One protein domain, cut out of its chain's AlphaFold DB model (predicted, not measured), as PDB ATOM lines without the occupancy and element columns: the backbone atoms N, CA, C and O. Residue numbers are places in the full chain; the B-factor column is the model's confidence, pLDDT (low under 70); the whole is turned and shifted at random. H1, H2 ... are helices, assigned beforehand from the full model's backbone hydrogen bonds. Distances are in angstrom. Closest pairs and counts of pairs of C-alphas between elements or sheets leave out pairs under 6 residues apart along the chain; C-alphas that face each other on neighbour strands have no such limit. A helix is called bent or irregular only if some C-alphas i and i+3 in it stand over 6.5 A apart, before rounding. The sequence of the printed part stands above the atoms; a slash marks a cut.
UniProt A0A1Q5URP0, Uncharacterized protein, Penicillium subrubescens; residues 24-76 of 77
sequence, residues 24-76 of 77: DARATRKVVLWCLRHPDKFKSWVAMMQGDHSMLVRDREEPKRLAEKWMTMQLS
ATOM      1  N   ASP A  24      13.837  -1.331  27.652       82.38
ATOM      2  CA  ASP A  24      12.492  -0.775  27.815       82.38
ATOM      3  C   ASP A  24      11.762  -0.659  26.469       82.38
ATOM      4  O   ASP A  24      10.598  -1.053  26.339       82.38
ATOM      5  N   ALA A  25      12.444  -0.184  25.420       87.50
ATOM      6  CA  ALA A  25      11.878  -0.104  24.075       87.50
ATOM      7  C   ALA A  25      11.557  -1.495  23.500       87.50
ATOM      8  O   ALA A  25      10.502  -1.701  22.889       87.50
ATOM      9  N   ARG A  26      12.437  -2.483  23.713       85.06
ATOM     10  CA  ARG A  26      12.210  -3.874  23.287       85.06
ATOM     11  C   ARG A  26      11.047  -4.507  24.044       85.06
ATOM     12  O   ARG A  26      10.208  -5.155  23.414       85.06
ATOM     13  N   ALA A  27      10.975  -4.302  25.351       83.06
ATOM     14  CA  ALA A  27       9.889  -4.761  26.204       83.06
ATOM     15  C   ALA A  27       8.548  -4.167  25.771       83.06
ATOM     16  O   ALA A  27       7.595  -4.900  25.502       83.06
ATOM     17  N   THR A  28       8.512  -2.846  25.589       87.25
ATOM     18  CA  THR A  28       7.334  -2.115  25.111       87.25
ATOM     19  C   THR A  28       6.866  -2.668  23.768       87.25
ATOM     20  O   THR A  28       5.690  -2.989  23.601       87.25
ATOM     21  N   ARG A  29       7.789  -2.884  22.820       90.06
ATOM     22  CA  ARG A  29       7.463  -3.498  21.526       90.06
ATOM     23  C   ARG A  29       6.855  -4.894  21.685       90.06
ATOM     24  O   ARG A  29       5.891  -5.206  20.987       90.06
ATOM     25  N   LYS A  30       7.396  -5.743  22.569       87.81
ATOM     26  CA  LYS A  30       6.857  -7.094  22.823       87.81
ATOM     27  C   LYS A  30       5.430  -7.031  23.367       87.81
ATOM     28  O   LYS A  30       4.566  -7.724  22.833       87.81
ATOM     29  N   VAL A  31       5.184  -6.170  24.355       85.81
ATOM     30  CA  VAL A  31       3.853  -5.943  24.941       85.81
ATOM     31  C   VAL A  31       2.863  -5.499  23.865       85.81
ATOM     32  O   VAL A  31       1.841  -6.150  23.672       85.81
ATOM     33  N   VAL A  32       3.191  -4.453  23.100       90.75
ATOM     34  CA  VAL A  32       2.305  -3.921  22.049       90.75
ATOM     35  C   VAL A  32       1.984  -4.986  21.002       90.75
ATOM     36  O   VAL A  32       0.819  -5.193  20.667       90.75
ATOM     37  N   LEU A  33       2.994  -5.715  20.516       92.06
ATOM     38  CA  LEU A  33       2.776  -6.793  19.549       92.06
ATOM     39  C   LEU A  33       1.920  -7.928  20.118       92.06
ATOM     40  O   LEU A  33       1.149  -8.539  19.379       92.06
ATOM     41  N   TRP A  34       2.051  -8.245  21.405       90.19
ATOM     42  CA  TRP A  34       1.198  -9.241  22.047       90.19
ATOM     43  C   TRP A  34      -0.257  -8.776  22.116       90.19
ATOM     44  O   TRP A  34      -1.135  -9.549  21.727       90.19
ATOM     45  N   CYS A  35      -0.502  -7.520  22.507       90.38
ATOM     46  CA  CYS A  35      -1.845  -6.938  22.559       90.38
ATOM     47  C   CYS A  35      -2.516  -6.941  21.182       90.38
ATOM     48  O   CYS A  35      -3.673  -7.338  21.060       90.38
ATOM     49  N   LEU A  36      -1.774  -6.559  20.135       92.50
ATOM     50  CA  LEU A  36      -2.283  -6.532  18.760       92.50
ATOM     51  C   LEU A  36      -2.586  -7.933  18.212       92.50
ATOM     52  O   LEU A  36      -3.538  -8.098  17.456       92.50
ATOM     53  N   ARG A  37      -1.802  -8.952  18.592       94.12
ATOM     54  CA  ARG A  37      -2.017 -10.342  18.149       94.12
ATOM     55  C   ARG A  37      -3.103 -11.082  18.930       94.12
ATOM     56  O   ARG A  37      -3.628 -12.066  18.422       94.12
ATOM     57  N   HIS A  38      -3.430 -10.641  20.143       92.00
ATOM     58  CA  HIS A  38      -4.389 -11.319  21.020       92.00
ATOM     59  C   HIS A  38      -5.429 -10.344  21.591       92.00
ATOM     60  O   HIS A  38      -5.497 -10.171  22.812       92.00
ATOM     61  N   PRO A  39      -6.265  -9.721  20.742       92.25
ATOM     62  CA  PRO A  39      -7.198  -8.682  21.176       92.25
ATOM     63  C   PRO A  39      -8.172  -9.163  22.262       92.25
ATOM     64  O   PRO A  39      -8.468  -8.415  23.193       92.25
ATOM     65  N   ASP A  40      -8.629 -10.415  22.205       93.38
ATOM     66  CA  ASP A  40      -9.566 -10.950  23.200       93.38
ATOM     67  C   ASP A  40      -8.893 -11.203  24.552       93.38
ATOM     68  O   ASP A  40      -9.407 -10.789  25.590       93.38
ATOM     69  N   LYS A  41      -7.688 -11.790  24.548       88.75
ATOM     70  CA  LYS A  41      -6.900 -11.987  25.777       88.75
ATOM     71  C   LYS A  41      -6.512 -10.651  26.404       88.75
ATOM     72  O   LYS A  41      -6.507 -10.527  27.625       88.75
ATOM     73  N   PHE A  42      -6.224  -9.650  25.574       87.31
ATOM     74  CA  PHE A  42      -5.943  -8.297  26.030       87.31
ATOM     75  C   PHE A  42      -7.153  -7.674  26.737       87.31
ATOM     76  O   PHE A  42      -6.996  -7.159  27.842       87.31
ATOM     77  N   LYS A  43      -8.366  -7.787  26.179       89.75
ATOM     78  CA  LYS A  43      -9.595  -7.310  26.842       89.75
ATOM     79  C   LYS A  43      -9.801  -7.965  28.210       89.75
ATOM     80  O   LYS A  43     -10.085  -7.264  29.179       89.75
ATOM     81  N   SER A  44      -9.618  -9.283  28.309       88.69
ATOM     82  CA  SER A  44      -9.721 -10.002  29.587       88.69
ATOM     83  C   SER A  44      -8.668  -9.545  30.598       88.69
ATOM     84  O   SER A  44      -8.986  -9.343  31.769       88.69
ATOM     85  N   TRP A  45      -7.428  -9.337  30.150       85.00
ATOM     86  CA  TRP A  45      -6.348  -8.839  31.001       85.00
ATOM     87  C   TRP A  45      -6.638  -7.429  31.532       85.00
ATOM     88  O   TRP A  45      -6.483  -7.184  32.725       85.00
ATOM     89  N   VAL A  46      -7.138  -6.528  30.680       87.44
ATOM     90  CA  VAL A  46      -7.540  -5.171  31.083       87.44
ATOM     91  C   VAL A  46      -8.650  -5.210  32.134       87.44
ATOM     92  O   VAL A  46      -8.540  -4.520  33.146       87.44
ATOM     93  N   ALA A  47      -9.684  -6.034  31.941       88.31
ATOM     94  CA  ALA A  47     -10.784  -6.154  32.899       88.31
ATOM     95  C   ALA A  47     -10.304  -6.632  34.283       88.31
ATOM     96  O   ALA A  47     -10.706  -6.081  35.308       88.31
ATOM     97  N   MET A  48      -9.396  -7.613  34.316       85.94
ATOM     98  CA  MET A  48      -8.788  -8.102  35.558       85.94
ATOM     99  C   MET A  48      -7.959  -7.011  36.254       85.94
ATOM    100  O   MET A  48      -8.151  -6.754  37.438       85.94
ATOM    101  N   MET A  49      -7.097  -6.315  35.506       84.00
ATOM    102  CA  MET A  49      -6.234  -5.256  36.046       84.00
ATOM    103  C   MET A  49      -7.033  -4.059  36.583       84.00
ATOM    104  O   MET A  49      -6.640  -3.448  37.574       84.00
ATOM    105  N   GLN A  50      -8.167  -3.719  35.961       84.62
ATOM    106  CA  GLN A  50      -9.073  -2.681  36.469       84.62
ATOM    107  C   GLN A  50      -9.702  -3.080  37.810       84.62
ATOM    108  O   GLN A  50      -9.766  -2.255  38.725       84.62
ATOM    109  N   GLY A  51     -10.118  -4.345  37.940       84.94
ATOM    110  CA  GLY A  51     -10.582  -4.924  39.200       84.94
ATOM    111  C   GLY A  51      -9.526  -4.811  40.298       84.94
ATOM    112  O   GLY A  51      -9.787  -4.198  41.335       84.94
ATOM    113  N   ASP A  52      -8.314  -5.296  40.030       81.88
ATOM    114  CA  ASP A  52      -7.190  -5.247  40.972       81.88
ATOM    115  C   ASP A  52      -6.848  -3.806  41.383       81.88
ATOM    116  O   ASP A  52      -6.692  -3.512  42.568       81.88
ATOM    117  N   HIS A  53      -6.799  -2.872  40.426       81.12
ATOM    118  CA  HIS A  53      -6.528  -1.463  40.713       81.12
ATOM    119  C   HIS A  53      -7.611  -0.845  41.607       81.12
ATOM    120  O   HIS A  53      -7.295  -0.132  42.557       81.12
ATOM    121  N   SER A  54      -8.891  -1.130  41.345       82.62
ATOM    122  CA  SER A  54      -9.987  -0.642  42.190       82.62
ATOM    123  C   SER A  54      -9.906  -1.174  43.627       82.62
ATOM    124  O   SER A  54     -10.148  -0.420  44.571       82.62
ATOM    125  N   MET A  55      -9.502  -2.438  43.803       78.75
ATOM    126  CA  MET A  55      -9.298  -3.041  45.121       78.75
ATOM    127  C   MET A  55      -8.118  -2.393  45.846       78.75
ATOM    128  O   MET A  55      -8.267  -1.989  46.994       78.75
ATOM    129  N   LEU A  56      -6.988  -2.195  45.161       85.00
ATOM    130  CA  LEU A  56      -5.806  -1.529  45.720       85.00
ATOM    131  C   LEU A  56      -6.089  -0.083  46.144       85.00
ATOM    132  O   LEU A  56      -5.653   0.351  47.210       85.00
ATOM    133  N   VAL A  57      -6.828   0.672  45.324       85.44
ATOM    134  CA  VAL A  57      -7.256   2.034  45.672       85.44
ATOM    135  C   VAL A  57      -8.144   2.002  46.911       85.44
ATOM    136  O   VAL A  57      -7.918   2.778  47.835       85.44
ATOM    137  N   ARG A  58      -9.115   1.084  46.979       85.44
ATOM    138  CA  ARG A  58      -9.982   0.944  48.153       85.44
ATOM    139  C   ARG A  58      -9.179   0.612  49.410       85.44
ATOM    140  O   ARG A  58      -9.326   1.309  50.406       85.44
ATOM    141  N   ASP A  59      -8.303  -0.384  49.354       89.56
ATOM    142  CA  ASP A  59      -7.501  -0.814  50.504       89.56
ATOM    143  C   ASP A  59      -6.567   0.300  51.010       89.56
ATOM    144  O   ASP A  59      -6.274   0.376  52.202       89.56
ATOM    145  N   ARG A  60      -6.143   1.215  50.127       89.06
ATOM    146  CA  ARG A  60      -5.361   2.404  50.499       89.06
ATOM    147  C   ARG A  60      -6.203   3.518  51.125       89.06
ATOM    148  O   ARG A  60      -5.705   4.245  51.987       89.06
ATOM    149  N   GLU A  61      -7.438   3.698  50.668       91.50
ATOM    150  CA  GLU A  61      -8.310   4.799  51.096       91.50
ATOM    151  C   GLU A  61      -9.143   4.456  52.342       91.50
ATOM    152  O   GLU A  61      -9.417   5.340  53.152       91.50
ATOM    153  N   GLU A  62      -9.508   3.190  52.557       90.56
ATOM    154  CA  GLU A  62     -10.290   2.753  53.726       90.56
ATOM    155  C   GLU A  62      -9.629   3.088  55.079       90.56
ATOM    156  O   GLU A  62     -10.321   3.622  55.946       90.56
ATOM    157  N   PRO A  63      -8.311   2.903  55.286       91.06
ATOM    158  CA  PRO A  63      -7.650   3.320  56.522       91.06
ATOM    159  C   PRO A  63      -7.749   4.828  56.771       91.06
ATOM    160  O   PRO A  63      -7.934   5.247  57.913       91.06
ATOM    161  N   LYS A  64      -7.667   5.646  55.710       91.62
ATOM    162  CA  LYS A  64      -7.800   7.109  55.804       91.62
ATOM    163  C   LYS A  64      -9.218   7.497  56.203       91.62
ATOM    164  O   LYS A  64      -9.398   8.262  57.142       91.62
ATOM    165  N   ARG A  65     -10.218   6.890  55.558       89.81
ATOM    166  CA  ARG A  65     -11.642   7.095  55.873       89.81
ATOM    167  C   ARG A  65     -11.984   6.676  57.291       89.81
ATOM    168  O   ARG A  65     -12.752   7.353  57.967       89.81
ATOM    169  N   LEU A  66     -11.450   5.538  57.736       91.94
ATOM    170  CA  LEU A  66     -11.615   5.084  59.107       91.94
ATOM    171  C   LEU A  66     -10.986   6.104  60.053       91.94
ATOM    172  O   LEU A  66     -11.685   6.577  60.939       91.94
ATOM    173  N   ALA A  67      -9.728   6.497  59.843       91.69
ATOM    174  CA  ALA A  67      -9.047   7.487  60.679       91.69
ATOM    175  C   ALA A  67      -9.809   8.822  60.762       91.69
ATOM    176  O   ALA A  67     -10.005   9.342  61.857       91.69
ATOM    177  N   GLU A  68     -10.311   9.335  59.636       90.50
ATOM    178  CA  GLU A  68     -11.163  10.529  59.585       90.50
ATOM    179  C   GLU A  68     -12.451  10.342  60.396       90.50
ATOM    180  O   GLU A  68     -12.777  11.178  61.239       90.50
ATOM    181  N   LYS A  69     -13.157   9.217  60.218       91.38
ATOM    182  CA  LYS A  69     -14.356   8.893  61.006       91.38
ATOM    183  C   LYS A  69     -14.049   8.827  62.501       91.38
ATOM    184  O   LYS A  69     -14.750   9.471  63.276       91.38
ATOM    185  N   TRP A  70     -12.997   8.116  62.909       88.25
ATOM    186  CA  TRP A  70     -12.560   8.043  64.308       88.25
ATOM    187  C   TRP A  70     -12.277   9.440  64.873       88.25
ATOM    188  O   TRP A  70     -12.744   9.764  65.960       88.25
ATOM    189  N   MET A  71     -11.591  10.294  64.112       87.19
ATOM    190  CA  MET A  71     -11.256  11.656  64.524       87.19
ATOM    191  C   MET A  71     -12.501  12.547  64.663       87.19
ATOM    192  O   MET A  71     -12.641  13.248  65.661       87.19
ATOM    193  N   THR A  72     -13.458  12.464  63.732       87.62
ATOM    194  CA  THR A  72     -14.740  13.189  63.847       87.62
ATOM    195  C   THR A  72     -15.584  12.708  65.026       87.62
ATOM    196  O   THR A  72     -16.183  13.521  65.725       87.62
ATOM    197  N   MET A  73     -15.589  11.401  65.306       85.62
ATOM    198  CA  MET A  73     -16.363  10.813  66.399       85.62
ATOM    199  C   MET A  73     -15.814  11.208  67.779       85.62
ATOM    200  O   MET A  73     -16.583  11.314  68.727       85.62
ATOM    201  N   GLN A  74     -14.507  11.468  67.893       72.38
ATOM    202  CA  GLN A  74     -13.880  11.985  69.119       72.38
ATOM    203  C   GLN A  74     -14.104  13.490  69.336       72.38
ATOM    204  O   GLN A  74     -14.131  13.932  70.476       72.38
ATOM    205  N   LEU A  75     -14.288  14.270  68.267       69.25
ATOM    206  CA  LEU A  75     -14.572  15.714  68.339       69.25
ATOM    207  C   LEU A  75     -16.063  16.039  68.539       69.25
ATOM    208  O   LEU A  75     -16.422  17.201  68.691       69.25
ATOM    209  N   SER A  76     -16.924  15.018  68.505       67.31
ATOM    210  CA  SER A  76     -18.380  15.134  68.666       67.31
ATOM    211  C   SER A  76     -18.858  14.852  70.104       67.31
ATOM    212  O   SER A  76     -20.053  14.635  70.302       67.31
TER     213      SER A  76
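What this domain is: This is residues 24 to 76 of the 77 residues of an uncharacterized protein of Penicillium subrubescens (UniProt A0A1Q5URP0). A long helix, H2, runs nearly straight with one gentle bend, and a shorter helix, H1, makes a corner with it at one end, giving a lopsided V with one long arm and one short arm. The two come close only around that corner; residues 24 to 33 of H1 stick out on one side, and residues 46 to 76, of which 46 to 75 belong to H2, stick out on the other. The printed part has 53 residues, with two named helices, H1 then H2, and no named strand; the class is all helix. It is extended, with a radius of gyration of the C-alphas of 19.5 A, and spans 59 by 25 by 8 A, H2 making the length.

How they stand to each other: Start with H2, residues 39 to 75: by its hydrogen bonds it was assigned as one helix, but it is bent, with C-alphas 60 and 63 6.5 A apart. Its arms, H2a, residues 39 to 60, and H2b, residues 63 to 75, stand at a shallow tilt of 26 degrees. Look next at H1, residues 24 to 37, which is close to but not clearly touching H2a; their closest C-alphas, those of Cys 35 and Phe 42, are 5.5 A apart. H1 and H2a run opposite ways at a steep tilt of 59 degrees. H1 and H2b are apart. In H1, H2a and H2b every O i to N i+4 pair is within hydrogen-bond range.

Where its parts are: Find C-alpha 39 at (-7.198, -8.682, 21.176); from there H2a runs 31.4 A to C-alpha 60. H2b runs 18.5 A from C-alpha 63 to C-alpha 75 at (-14.572, 15.714, 68.339). H1 begins at C-alpha 24, at (12.492, -0.775, 27.815), and is 19.9 A long.

The domain as a whole: The two C-alphas farthest apart, those of Arg 37 and Ser 76, are 58.9 A apart. The printed part has no cut, and the link from H1 to H2 is tight. The mean pLDDT of the printed part is 86.9; residues 75 to 76 are under 70.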